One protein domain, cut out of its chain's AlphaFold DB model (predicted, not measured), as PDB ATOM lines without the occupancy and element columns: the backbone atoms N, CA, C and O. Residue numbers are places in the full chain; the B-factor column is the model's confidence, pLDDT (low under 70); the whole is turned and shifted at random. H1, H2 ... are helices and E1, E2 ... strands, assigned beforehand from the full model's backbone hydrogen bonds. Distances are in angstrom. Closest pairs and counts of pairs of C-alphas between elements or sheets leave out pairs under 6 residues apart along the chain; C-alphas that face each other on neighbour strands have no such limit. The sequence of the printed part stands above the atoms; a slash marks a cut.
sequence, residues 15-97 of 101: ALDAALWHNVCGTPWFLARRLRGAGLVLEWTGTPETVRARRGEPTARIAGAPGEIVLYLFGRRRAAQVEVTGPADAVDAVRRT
ATOM      1  N   ALA A  15     399.465 279.586 251.929       85.31
ATOM      2  CA  ALA A  15     399.402 278.168 251.568       85.31
ATOM      3  C   ALA A  15     398.101 277.485 252.032       85.31
ATOM      4  O   ALA A  15     397.575 276.617 251.337       85.31
ATOM      5  N   LEU A  16     397.570 277.884 253.192       84.56
ATOM      6  CA  LEU A  16     396.294 277.380 253.695       84.56
ATOM      7  C   LEU A  16     395.131 277.912 252.850       84.56
ATOM      8  O   LEU A  16     394.250 277.136 252.493       84.56
ATOM      9  N   ASP A  17     395.146 279.195 252.484       86.81
ATOM     10  CA  ASP A  17     394.118 279.765 251.607       86.81
ATOM     11  C   ASP A  17     394.120 279.109 250.221       86.81
ATOM     12  O   ASP A  17     393.057 278.727 249.733       86.81
ATOM     13  N   ALA A  18     395.295 278.862 249.634       87.31
ATOM     14  CA  ALA A  18     395.414 278.140 248.369       87.31
ATOM     15  C   ALA A  18     394.857 276.705 248.458       87.31
ATOM     16  O   ALA A  18     394.125 276.262 247.572       87.31
ATOM     17  N   ALA A  19     395.146 275.982 249.548       89.00
ATOM     18  CA  ALA A  19     394.611 274.637 249.768       89.00
ATOM     19  C   ALA A  19     393.082 274.640 249.955       89.00
ATOM     20  O   ALA A  19     392.374 273.800 249.397       89.00
ATOM     21  N   LEU A  20     392.551 275.604 250.714       87.75
ATOM     22  CA  LEU A  20     391.109 275.775 250.899       87.75
ATOM     23  C   LEU A  20     390.418 276.118 249.583       87.75
ATOM     24  O   LEU A  20     389.368 275.553 249.276       87.75
ATOM     25  N   TRP A  21     391.020 276.992 248.785       90.12
ATOM     26  CA  TRP A  21     390.507 277.339 247.473       90.12
ATOM     27  C   TRP A  21     390.502 276.141 246.522       90.12
ATOM     28  O   TRP A  21     389.490 275.885 245.872       90.12
ATOM     29  N   HIS A  22     391.566 275.332 246.511       88.62
ATOM     30  CA  HIS A  22     391.606 274.087 245.741       88.62
ATOM     31  C   HIS A  22     390.451 273.141 246.116       88.62
ATOM     32  O   HIS A  22     389.779 272.597 245.237       88.62
ATOM     33  N   ASN A  23     390.148 273.007 247.410       84.38
ATOM     34  CA  ASN A  23     389.025 272.194 247.886       84.38
ATOM     35  C   ASN A  23     387.669 272.732 247.407       84.38
ATOM     36  O   ASN A  23     386.803 271.959 246.979       84.38
ATOM     37  N   VAL A  24     387.488 274.055 247.453       83.62
ATOM     38  CA  VAL A  24     386.288 274.721 246.931       83.62
ATOM     39  C   VAL A  24     386.159 274.467 245.430       83.62
ATOM     40  O   VAL A  24     385.085 274.079 244.978       83.62
ATOM     41  N   CYS A  25     387.246 274.606 244.671       85.06
ATOM     42  CA  CYS A  25     387.278 274.389 243.226       85.06
ATOM     43  C   CYS A  25     387.026 272.933 242.812       85.06
ATOM     44  O   CYS A  25     386.443 272.702 241.753       85.06
ATOM     45  N   GLY A  26     387.401 271.955 243.642       82.62
ATOM     46  CA  GLY A  26     387.183 270.534 243.358       82.62
ATOM     47  C   GLY A  26     385.722 270.084 243.479       82.62
ATOM     48  O   GLY A  26     385.277 269.215 242.730       82.62
ATOM     49  N   THR A  27     384.939 270.670 244.394       77.88
ATOM     50  CA  THR A  27     383.538 270.257 244.637       77.88
ATOM     51  C   THR A  27     382.537 271.416 244.801       77.88
ATOM     52  O   THR A  27     381.639 271.363 245.650       77.88
ATOM     53  N   PRO A  28     382.582 272.461 243.956       76.62
ATOM     54  CA  PRO A  28     381.828 273.687 244.206       76.62
ATOM     55  C   PRO A  28     380.313 273.473 244.017       76.62
ATOM     56  O   PRO A  28     379.493 274.066 244.721       76.62
ATOM     57  N   TRP A  29     379.928 272.543 243.137       76.38
ATOM     58  CA  TRP A  29     378.538 272.143 242.912       76.38
ATOM     59  C   TRP A  29     377.899 271.476 244.134       76.38
ATOM     60  O   TRP A  29     376.718 271.692 244.397       76.38
ATOM     61  N   PHE A  30     378.672 270.699 244.902       80.12
ATOM     62  CA  PHE A  30     378.184 270.025 246.102       80.12
ATOM     63  C   PHE A  30     377.877 271.040 247.203       80.12
ATOM     64  O   PHE A  30     376.832 270.960 247.849       80.12
ATOM     65  N   LEU A  31     378.734 272.048 247.358       78.25
ATOM     66  CA  LEU A  31     378.538 273.133 248.319       78.25
ATOM     67  C   LEU A  31     377.348 274.027 247.942       78.25
ATOM     68  O   LEU A  31     376.569 274.436 248.803       78.25
ATOM     69  N   ALA A  32     377.137 274.268 246.647       85.12
ATOM     70  CA  ALA A  32     376.013 275.057 246.145       85.12
ATOM     71  C   ALA A  32     374.735 274.236 245.881       85.12
ATOM     72  O   ALA A  32     373.723 274.789 245.441       85.12
ATOM     73  N   ARG A  33     374.730 272.925 246.166       86.50
ATOM     74  CA  ARG A  33     373.645 272.002 245.783       86.50
ATOM     75  C   ARG A  33     372.301 272.297 246.428       86.50
ATOM     76  O   ARG A  33     371.317 271.681 246.029       86.50
ATOM     77  N   ARG A  34     372.244 273.147 247.456       88.38
ATOM     78  CA  ARG A  34     371.010 273.562 248.149       88.38
ATOM     79  C   ARG A  34     370.437 274.870 247.624       88.38
ATOM     80  O   ARG A  34     369.249 275.108 247.800       88.38
ATOM     81  N   LEU A  35     371.243 275.668 246.930       90.50
ATOM     82  CA  LEU A  35     370.758 276.874 246.277       90.50
ATOM     83  C   LEU A  35     369.759 276.475 245.187       90.50
ATOM     84  O   LEU A  35     369.996 275.535 244.424       90.50
ATOM     85  N   ARG A  36     368.615 277.149 245.127       88.88
ATOM     86  CA  ARG A  36     367.572 276.959 244.107       88.88
ATOM     87  C   ARG A  36     367.222 278.320 243.517       88.88
ATOM     88  O   ARG A  36     367.374 279.328 244.193       88.88
ATOM     89  N   GLY A  37     366.811 278.341 242.250       89.38
ATOM     90  CA  GLY A  37     366.379 279.575 241.576       89.38
ATOM     91  C   GLY A  37     367.469 280.608 241.259       89.38
ATOM     92  O   GLY A  37     367.132 281.655 240.736       89.38
ATOM     93  N   ALA A  38     368.750 280.335 241.544       94.56
ATOM     94  CA  ALA A  38     369.854 281.239 241.208       94.56
ATOM     95  C   ALA A  38     371.154 280.492 240.860       94.56
ATOM     96  O   ALA A  38     371.406 279.378 241.346       94.56
ATOM     97  N   GLY A  39     371.982 281.113 240.023       95.12
ATOM     98  CA  GLY A  39     373.388 280.769 239.824       95.12
ATOM     99  C   GLY A  39     374.270 281.299 240.957       95.12
ATOM    100  O   GLY A  39     373.875 282.198 241.702       95.12
ATOM    101  N   LEU A  40     375.471 280.735 241.086       95.44
ATOM    102  CA  LEU A  40     376.443 281.132 242.102       95.44
ATOM    103  C   LEU A  40     377.864 281.107 241.547       95.44
ATOM    104  O   LEU A  40     378.307 280.092 241.001       95.44
ATOM    105  N   VAL A  41     378.578 282.206 241.755       95.69
ATOM    106  CA  VAL A  41     380.016 282.346 241.517       95.69
ATOM    107  C   VAL A  41     380.701 282.661 242.842       95.69
ATOM    108  O   VAL A  41     380.191 283.439 243.644       95.69
ATOM    109  N   LEU A  42     381.849 282.039 243.076       94.94
ATOM    110  CA  LEU A  42     382.724 282.319 244.205       94.94
ATOM    111  C   LEU A  42     383.958 283.045 243.670       94.94
ATOM    112  O   LEU A  42     384.461 282.695 242.605       94.94
ATOM    113  N   GLU A  43     384.437 284.041 244.396       95.31
ATOM    114  CA  GLU A  43     385.617 284.832 244.054       95.31
ATOM    115  C   GLU A  43     386.552 284.897 245.247       95.31
ATOM    116  O   GLU A  43     386.137 285.296 246.337       95.31
ATOM    117  N   TRP A  44     387.826 284.605 245.010       93.81
ATOM    118  CA  TRP A  44     388.861 284.899 245.983       93.81
ATOM    119  C   TRP A  44     389.269 286.373 245.880       93.81
ATOM    120  O   TRP A  44     390.007 286.781 244.981       93.81
ATOM    121  N   THR A  45     388.813 287.175 246.845       90.81
ATOM    122  CA  THR A  45     389.117 288.609 246.923       90.81
ATOM    123  C   THR A  45     390.623 288.878 246.927       90.81
ATOM    124  O   THR A  45     391.366 288.292 247.712       90.81
ATOM    125  N   GLY A  46     391.059 289.813 246.081       85.62
ATOM    126  CA  GLY A  46     392.472 290.174 245.925       85.62
ATOM    127  C   GLY A  46     393.216 289.345 244.873       85.62
ATOM    128  O   GLY A  46     394.394 289.596 244.635       85.62
ATOM    129  N   THR A  47     392.536 288.407 244.211       87.62
ATOM    130  CA  THR A  47     393.068 287.612 243.095       87.62
ATOM    131  C   THR A  47     392.082 287.634 241.914       87.62
ATOM    132  O   THR A  47     390.910 287.964 242.106       87.62
ATOM    133  N   PRO A  48     392.501 287.272 240.687       88.44
ATOM    134  CA  PRO A  48     391.574 287.060 239.572       88.44
ATOM    135  C   PRO A  48     390.835 285.710 239.649       88.44
ATOM    136  O   PRO A  48     390.095 285.358 238.726       88.44
ATOM    137  N   GLU A  49     391.044 284.918 240.705       92.06
ATOM    138  CA  GLU A  49     390.515 283.564 240.787       92.06
ATOM    139  C   GLU A  49     389.022 283.559 241.119       92.06
ATOM    140  O   GLU A  49     388.551 284.102 242.124       92.06
ATOM    141  N   THR A  50     388.256 282.890 240.260       94.00
ATOM    142  CA  THR A  50     386.822 282.690 240.445       94.00
ATOM    143  C   THR A  50     386.439 281.263 240.092       94.00
ATOM    144  O   THR A  50     387.046 280.632 239.227       94.00
ATOM    145  N   VAL A  51     385.401 280.746 240.746       93.75
ATOM    146  CA  VAL A  51     384.830 279.441 240.424       93.75
ATOM    147  C   VAL A  51     383.315 279.524 240.351       93.75
ATOM    148  O   VAL A  51     382.633 280.043 241.237       93.75
ATOM    149  N   ARG A  52     382.754 278.983 239.270       93.00
ATOM    150  CA  ARG A  52     381.305 278.897 239.099       93.00
ATOM    151  C   ARG A  52     380.773 277.687 239.858       93.00
ATOM    152  O   ARG A  52     380.810 276.567 239.356       93.00
ATOM    153  N   ALA A  53     380.238 277.925 241.051       91.25
ATOM    154  CA  ALA A  53     379.695 276.875 241.903       91.25
ATOM    155  C   ALA A  53     378.326 276.366 241.465       91.25
ATOM    156  O   ALA A  53     378.010 275.191 241.651       91.25
ATOM    157  N   ARG A  54     377.514 277.215 240.833       91.06
ATOM    158  CA  ARG A  54     376.230 276.800 240.270       91.06
ATOM    159  C   ARG A  54     375.923 277.571 239.000       91.06
ATOM    160  O   ARG A  54     376.039 278.794 238.959       91.06
ATOM    161  N   ARG A  55     375.494 276.854 237.961       91.00
ATOM    162  CA  ARG A  55     374.929 277.472 236.756       91.00
ATOM    163  C   ARG A  55     373.471 277.856 237.009       91.00
ATOM    164  O   ARG A  55     372.761 277.136 237.706       91.00
ATOM    165  N   GLY A  56     373.042 278.973 236.441       90.44
ATOM    166  CA  GLY A  56     371.679 279.485 236.564       90.44
ATOM    167  C   GLY A  56     371.645 280.997 236.407       90.44
ATOM    168  O   GLY A  56     372.678 281.650 236.523       90.44
ATOM    169  N   GLU A  57     370.462 281.531 236.154       89.19
ATOM    170  CA  GLU A  57     370.171 282.961 236.148       89.19
ATOM    171  C   GLU A  57     368.929 283.191 237.012       89.19
ATOM    172  O   GLU A  57     368.062 282.312 237.042       89.19
ATOM    173  N   PRO A  58     368.852 284.306 237.750       94.06
ATOM    174  CA  PRO A  58     369.912 285.302 237.996       94.06
ATOM    175  C   PRO A  58     371.133 284.701 238.735       94.06
ATOM    176  O   PRO A  58     371.021 283.659 239.380       94.06
ATOM    177  N   THR A  59     372.323 285.310 238.637       95.88
ATOM    178  CA  THR A  59     373.553 284.809 239.297       95.88
ATOM    179  C   THR A  59     374.014 285.740 240.413       95.88
ATOM    180  O   THR A  59     374.222 286.926 240.177       95.88
ATOM    181  N   ALA A  60     374.250 285.182 241.602       96.88
ATOM    182  CA  ALA A  60     374.910 285.876 242.705       96.88
ATOM    183  C   ALA A  60     376.409 285.549 242.757       96.88
ATOM    184  O   ALA A  60     376.848 284.475 242.333       96.88
ATOM    185  N   ARG A  61     377.186 286.465 243.332       96.44
ATOM    186  CA  ARG A  61     378.623 286.339 243.570       96.44
ATOM    187  C   ARG A  61     378.910 286.429 245.063       96.44
ATOM    188  O   ARG A  61     378.376 287.306 245.733       96.44
ATOM    189  N   ILE A  62     379.742 285.525 245.571       95.25
ATOM    190  CA  ILE A  62     380.300 285.580 246.927       95.25
ATOM    191  C   ILE A  62     381.792 285.873 246.792       95.25
ATOM    192  O   ILE A  62     382.518 285.042 246.247       95.25
ATOM    193  N   ALA A  63     382.235 287.021 247.294       94.69
ATOM    194  CA  ALA A  63     383.636 287.421 247.321       94.69
ATOM    195  C   ALA A  63     384.175 287.379 248.756       94.69
ATOM    196  O   ALA A  63     383.545 287.896 249.680       94.69
ATOM    197  N   GLY A  64     385.327 286.750 248.961       91.75
ATOM    198  CA  GLY A  64     386.021 286.762 250.248       91.75
ATOM    199  C   GLY A  64     387.339 285.998 250.204       91.75
ATOM    200  O   GLY A  64     387.756 285.514 249.153       91.75
ATOM    201  N   ALA A  65     387.994 285.859 251.356       91.25
ATOM    202  CA  ALA A  65     389.106 284.920 251.479       91.25
ATOM    203  C   ALA A  65     388.584 283.468 251.384       91.25
ATOM    204  O   ALA A  65     387.456 283.203 251.820       91.25
ATOM    205  N   PRO A  66     389.377 282.503 250.884       90.81
ATOM    206  CA  PRO A  66     388.938 281.118 250.726       90.81
ATOM    207  C   PRO A  66     388.396 280.509 252.022       90.81
ATOM    208  O   PRO A  66     387.355 279.852 252.004       90.81
ATOM    209  N   GLY A  67     389.029 280.796 253.165       88.81
ATOM    210  CA  GLY A  67     388.525 280.371 254.474       88.81
ATOM    211  C   GLY A  67     387.140 280.921 254.818       88.81
ATOM    212  O   GLY A  67     386.286 280.173 255.290       88.81
ATOM    213  N   GLU A  68     386.874 282.193 254.527       91.56
ATOM    214  CA  GLU A  68     385.577 282.834 254.780       91.56
ATOM    215  C   GLU A  68     384.484 282.267 253.863       91.56
ATOM    216  O   GLU A  68     383.365 281.995 254.304       91.56
ATOM    217  N   ILE A  69     384.819 282.011 252.595       91.50
ATOM    218  CA  ILE A  69     383.916 281.384 251.620       91.50
ATOM    219  C   ILE A  69     383.545 279.970 252.067       91.50
ATOM    220  O   ILE A  69     382.367 279.607 252.060       91.50
ATOM    221  N   VAL A  70     384.526 279.180 252.509       88.62
ATOM    222  CA  VAL A  70     384.280 277.849 253.077       88.62
ATOM    223  C   VAL A  70     383.375 277.961 254.304       88.62
ATOM    224  O   VAL A  70     382.351 277.286 254.363       88.62
ATOM    225  N   LEU A  71     383.666 278.852 255.257       88.69
ATOM    226  CA  LEU A  71     382.803 279.055 256.428       88.69
ATOM    227  C   LEU A  71     381.361 279.391 256.028       88.69
ATOM    228  O   LEU A  71     380.416 278.824 256.587       88.69
ATOM    229  N   TYR A  72     381.183 280.262 255.036       90.12
ATOM    230  CA  TYR A  72     379.870 280.632 254.521       90.12
ATOM    231  C   TYR A  72     379.117 279.422 253.949       90.12
ATOM    232  O   TYR A  72     377.973 279.167 254.333       90.12
ATOM    233  N   LEU A  73     379.765 278.648 253.074       88.38
ATOM    234  CA  LEU A  73     379.173 277.492 252.388       88.38
ATOM    235  C   LEU A  73     378.937 276.283 253.308       88.38
ATOM    236  O   LEU A  73     378.106 275.427 253.012       88.38
ATOM    237  N   PHE A  74     379.615 276.217 254.451       85.75
ATOM    238  CA  PHE A  74     379.359 275.219 255.493       85.75
ATOM    239  C   PHE A  74     378.303 275.670 256.521       85.75
ATOM    240  O   PHE A  74     378.096 275.001 257.533       85.75
ATOM    241  N   GLY A  75     377.624 276.797 256.282       86.19
ATOM    242  CA  GLY A  75     376.511 277.274 257.111       86.19
ATOM    243  C   GLY A  75     376.914 278.176 258.270       86.19
ATOM    244  O   GLY A  75     376.055 278.692 258.987       86.19
ATOM    245  N   ARG A  76     378.208 278.466 258.428       85.56
ATOM    246  CA  ARG A  76     378.733 279.380 259.454       85.56
ATOM    247  C   ARG A  76     378.695 280.836 258.988       85.56
ATOM    248  O   ARG A  76     379.595 281.620 259.274       85.56
ATOM    249  N   ARG A  77     377.604 281.231 258.323       83.69
ATOM    250  CA  ARG A  77     377.439 282.553 257.697       83.69
ATOM    251  C   ARG A  77     377.676 283.724 258.648       83.69
ATOM    252  O   ARG A  77     378.245 284.721 258.242       83.69
ATOM    253  N   ARG A  78     377.224 283.627 259.902       82.12
ATOM    254  CA  ARG A  78     377.369 284.721 260.884       82.12
ATOM    255  C   ARG A  78     378.825 285.012 261.260       82.12
ATOM    256  O   ARG A  78     379.098 286.100 261.744       82.12
ATOM    257  N   ALA A  79     379.712 284.035 261.083       81.38
ATOM    258  CA  ALA A  79     381.138 284.177 261.347       81.38
ATOM    259  C   ALA A  79     381.941 284.503 260.078       81.38
ATOM    260  O   ALA A  79     383.073 284.949 260.202       81.38
ATOM    261  N   ALA A  80     381.361 284.285 258.892       88.44
ATOM    262  CA  ALA A  80     382.031 284.473 257.614       88.44
ATOM    263  C   ALA A  80     382.029 285.948 257.183       88.44
ATOM    264  O   ALA A  80     380.969 286.573 257.083       88.44
ATOM    265  N   GLN A  81     383.207 286.475 256.872       89.00
ATOM    266  CA  GLN A  81     383.401 287.807 256.305       89.00
ATOM    267  C   GLN A  81     383.454 287.707 254.776       89.00
ATOM    268  O   GLN A  81     384.523 287.592 254.182       89.00
ATOM    269  N   VAL A  82     382.280 287.715 254.139       92.38
ATOM    270  CA  VAL A  82     382.145 287.687 252.675       92.38
ATOM    271  C   VAL A  82     381.202 288.779 252.188       92.38
ATOM    272  O   VAL A  82     380.234 289.138 252.864       92.38
ATOM    273  N   GLU A  83     381.449 289.259 250.979       93.81
ATOM    274  CA  GLU A  83     380.557 290.149 250.256       93.81
ATOM    275  C   GLU A  83     379.670 289.332 249.313       93.81
ATOM    276  O   GLU A  83     380.158 288.482 248.570       93.81
ATOM    277  N   VAL A  84     378.354 289.566 249.347       95.12
ATOM    278  CA  VAL A  84     377.403 288.905 248.441       95.12
ATOM    279  C   VAL A  84     376.785 289.950 247.527       95.12
ATOM    280  O   VAL A  84     376.031 290.803 247.999       95.12
ATOM    281  N   THR A  85     377.080 289.859 246.234       96.25
ATOM    282  CA  THR A  85     376.652 290.814 245.205       96.25
ATOM    283  C   THR A  85     375.904 290.118 244.069       96.25
ATOM    284  O   THR A  85     375.928 288.892 243.938       96.25
ATOM    285  N   GLY A  86     375.198 290.899 243.253       95.38
ATOM    286  CA  GLY A  86     374.402 290.418 242.124       95.38
ATOM    287  C   GLY A  86     372.966 290.950 242.151       95.38
ATOM    288  O   GLY A  86     372.642 291.805 242.979       95.38
ATOM    289  N   PRO A  87     372.103 290.453 241.250       95.75
ATOM    290  CA  PRO A  87     370.679 290.771 241.241       95.75
ATOM    291  C   PRO A  87     370.016 290.457 242.591       95.75
ATOM    292  O   PRO A  87     370.377 289.480 243.254       95.75
ATOM    293  N   ALA A  88     369.061 291.293 243.011       94.06
ATOM    294  CA  ALA A  88     368.469 291.228 244.351       94.06
ATOM    295  C   ALA A  88     367.823 289.865 244.655       94.06
ATOM    296  O   ALA A  88     367.997 289.317 245.740       94.06
ATOM    297  N   ASP A  89     367.152 289.277 243.670       93.62
ATOM    298  CA  ASP A  89     366.552 287.946 243.731       93.62
ATOM    299  C   ASP A  89     367.591 286.826 243.918       93.62
ATOM    300  O   ASP A  89     367.387 285.931 244.747       93.62
ATOM    301  N   ALA A  90     368.734 286.895 243.230       94.75
ATOM    302  CA  ALA A  90     369.843 285.962 243.425       94.75
ATOM    303  C   ALA A  90     370.491 286.118 244.805       94.75
ATOM    304  O   ALA A  90     370.751 285.122 245.487       94.75
ATOM    305  N   VAL A  91     370.740 287.359 245.232       95.25
ATOM    306  CA  VAL A  91     371.309 287.660 246.553       95.25
ATOM    307  C   VAL A  91     370.377 287.153 247.650       95.25
ATOM    308  O   VAL A  91     370.833 286.501 248.591       95.25
ATOM    309  N   ASP A  92     369.072 287.366 247.513       94.44
ATOM    310  CA  ASP A  92     368.079 286.866 248.454       94.44
ATOM    311  C   ASP A  92     367.990 285.338 248.447       94.44
ATOM    312  O   ASP A  92     367.875 284.726 249.511       94.44
ATOM    313  N   ALA A  93     368.076 284.690 247.281       93.44
ATOM    314  CA  ALA A  93     368.136 283.231 247.188       93.44
ATOM    315  C   ALA A  93     369.352 282.675 247.945       93.44
ATOM    316  O   ALA A  93     369.211 281.741 248.740       93.44
ATOM    317  N   VAL A  94     370.528 283.285 247.781       92.88
ATOM    318  CA  VAL A  94     371.741 282.932 248.533       92.88
ATOM    319  C   VAL A  94     371.547 283.187 250.032       92.88
ATOM    320  O   VAL A  94     371.794 282.297 250.843       92.88
ATOM    321  N   ARG A  95     371.017 284.346 250.434       90.94
ATOM    322  CA  ARG A  95     370.780 284.688 251.851       90.94
ATOM    323  C   ARG A  95     369.707 283.826 252.524       90.94
ATOM    324  O   ARG A  95     369.759 283.647 253.740       90.94
ATOM    325  N   ARG A  96     368.743 283.284 251.785       91.19
ATOM    326  CA  ARG A  96     367.740 282.340 252.314       91.19
ATOM    327  C   ARG A  96     368.229 280.894 252.312       91.19
ATOM    328  O   ARG A  96     367.697 280.073 253.052       91.19
ATOM    329  N   THR A  97     369.243 280.575 251.514       91.38
ATOM    330  CA  THR A  97     369.783 279.220 251.441       91.38
ATOM    331  C   THR A  97     370.558 278.885 252.712       91.38
ATOM    332  O   THR A  97     371.508 279.567 253.098       91.38
TER     333      THR A  97
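Overview. This is residues 15 to 97 of the 101 residues of an uncharacterized protein of Nocardia wallacei (UniProt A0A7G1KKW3). A single twisted sheet of four strands makes a wall, with its four helices over one face and no named helix over the other. H1 and H3 pack on each other over this face, the short H2 covers the edge strand E2, and H4 lies over E3, apart from the other three helices. The printed part has 83 residues, with named elements in the order H1 H2 E1 E2 E3 H3 E4 H4; the sheet runs E2, E1, E3, E4 and is mixed. The class is mixed, helices and strands, and the whole is compact, with a radius of gyration of the C-alphas of 11.5 A and spans of 35 by 24 by 22 A.

Arrangement. H1, residues 15 to 26, is on the sheet at a height of 10.8 A, over E1, residues 39 to 44, and only just over E2, residues 50 to 54, with 3 of its C-alphas. It runs along the strands, at 18 degrees to E1 on the local plane. H2, residues 28 to 31, is on the same face over E2, at a height of 7.1 A; the closest C-alphas, of Pro 28 and Ala 53, are 4.5 A apart. E1 and E2 form an antiparallel hairpin, with N 42 and O 51 2.8 A apart, within hydrogen-bond range. E3, residues 59 to 64, is parallel to E1, with N 43 and O 62 at 2.8 A. H3, residues 66 to 73, is over E3 at a height of 8.3 A, slantwise to the strands. H3 and H1 touch at a steep tilt of 43 degrees, the same way; the closest C-alphas, of Trp 21 and Pro 66, are 5.2 A apart. E4, residues 82 to 85, is antiparallel to E3, with N 61 and O 85 at 2.8 A. H4, residues 88 to 96, is over E3 at a height of 7.5 A, slantwise at 43 degrees on the local plane; the closest C-alphas, of Ala 60 and Ala 90, are 5.1 A apart. In H1, H3 and H4 every O i to N i+4 pair is within hydrogen-bond range; H2 is too short for such a pair.

Along the chain. H1 begins at C-alpha 15, (399.402, 278.168, 251.568), and is 16.6 A long. After the 5.3 A of H2, E1 starts at C-alpha 39, (373.388, 280.769, 239.824), and is 17.2 A long. E2 is 12.1 A, E3 16.7 A, H3 10.5 A and E4 9.8 A. H4, 12.0 A, ends at C-alpha 96, (367.740, 282.340, 252.314).

Size, cuts and confidence. The two C-alphas farthest apart, of Ala 15 and Asp 89, are 35.2 A apart. The printed part has no cut and no long link. Its mean pLDDT is 89.8, and no printed residue is under 70.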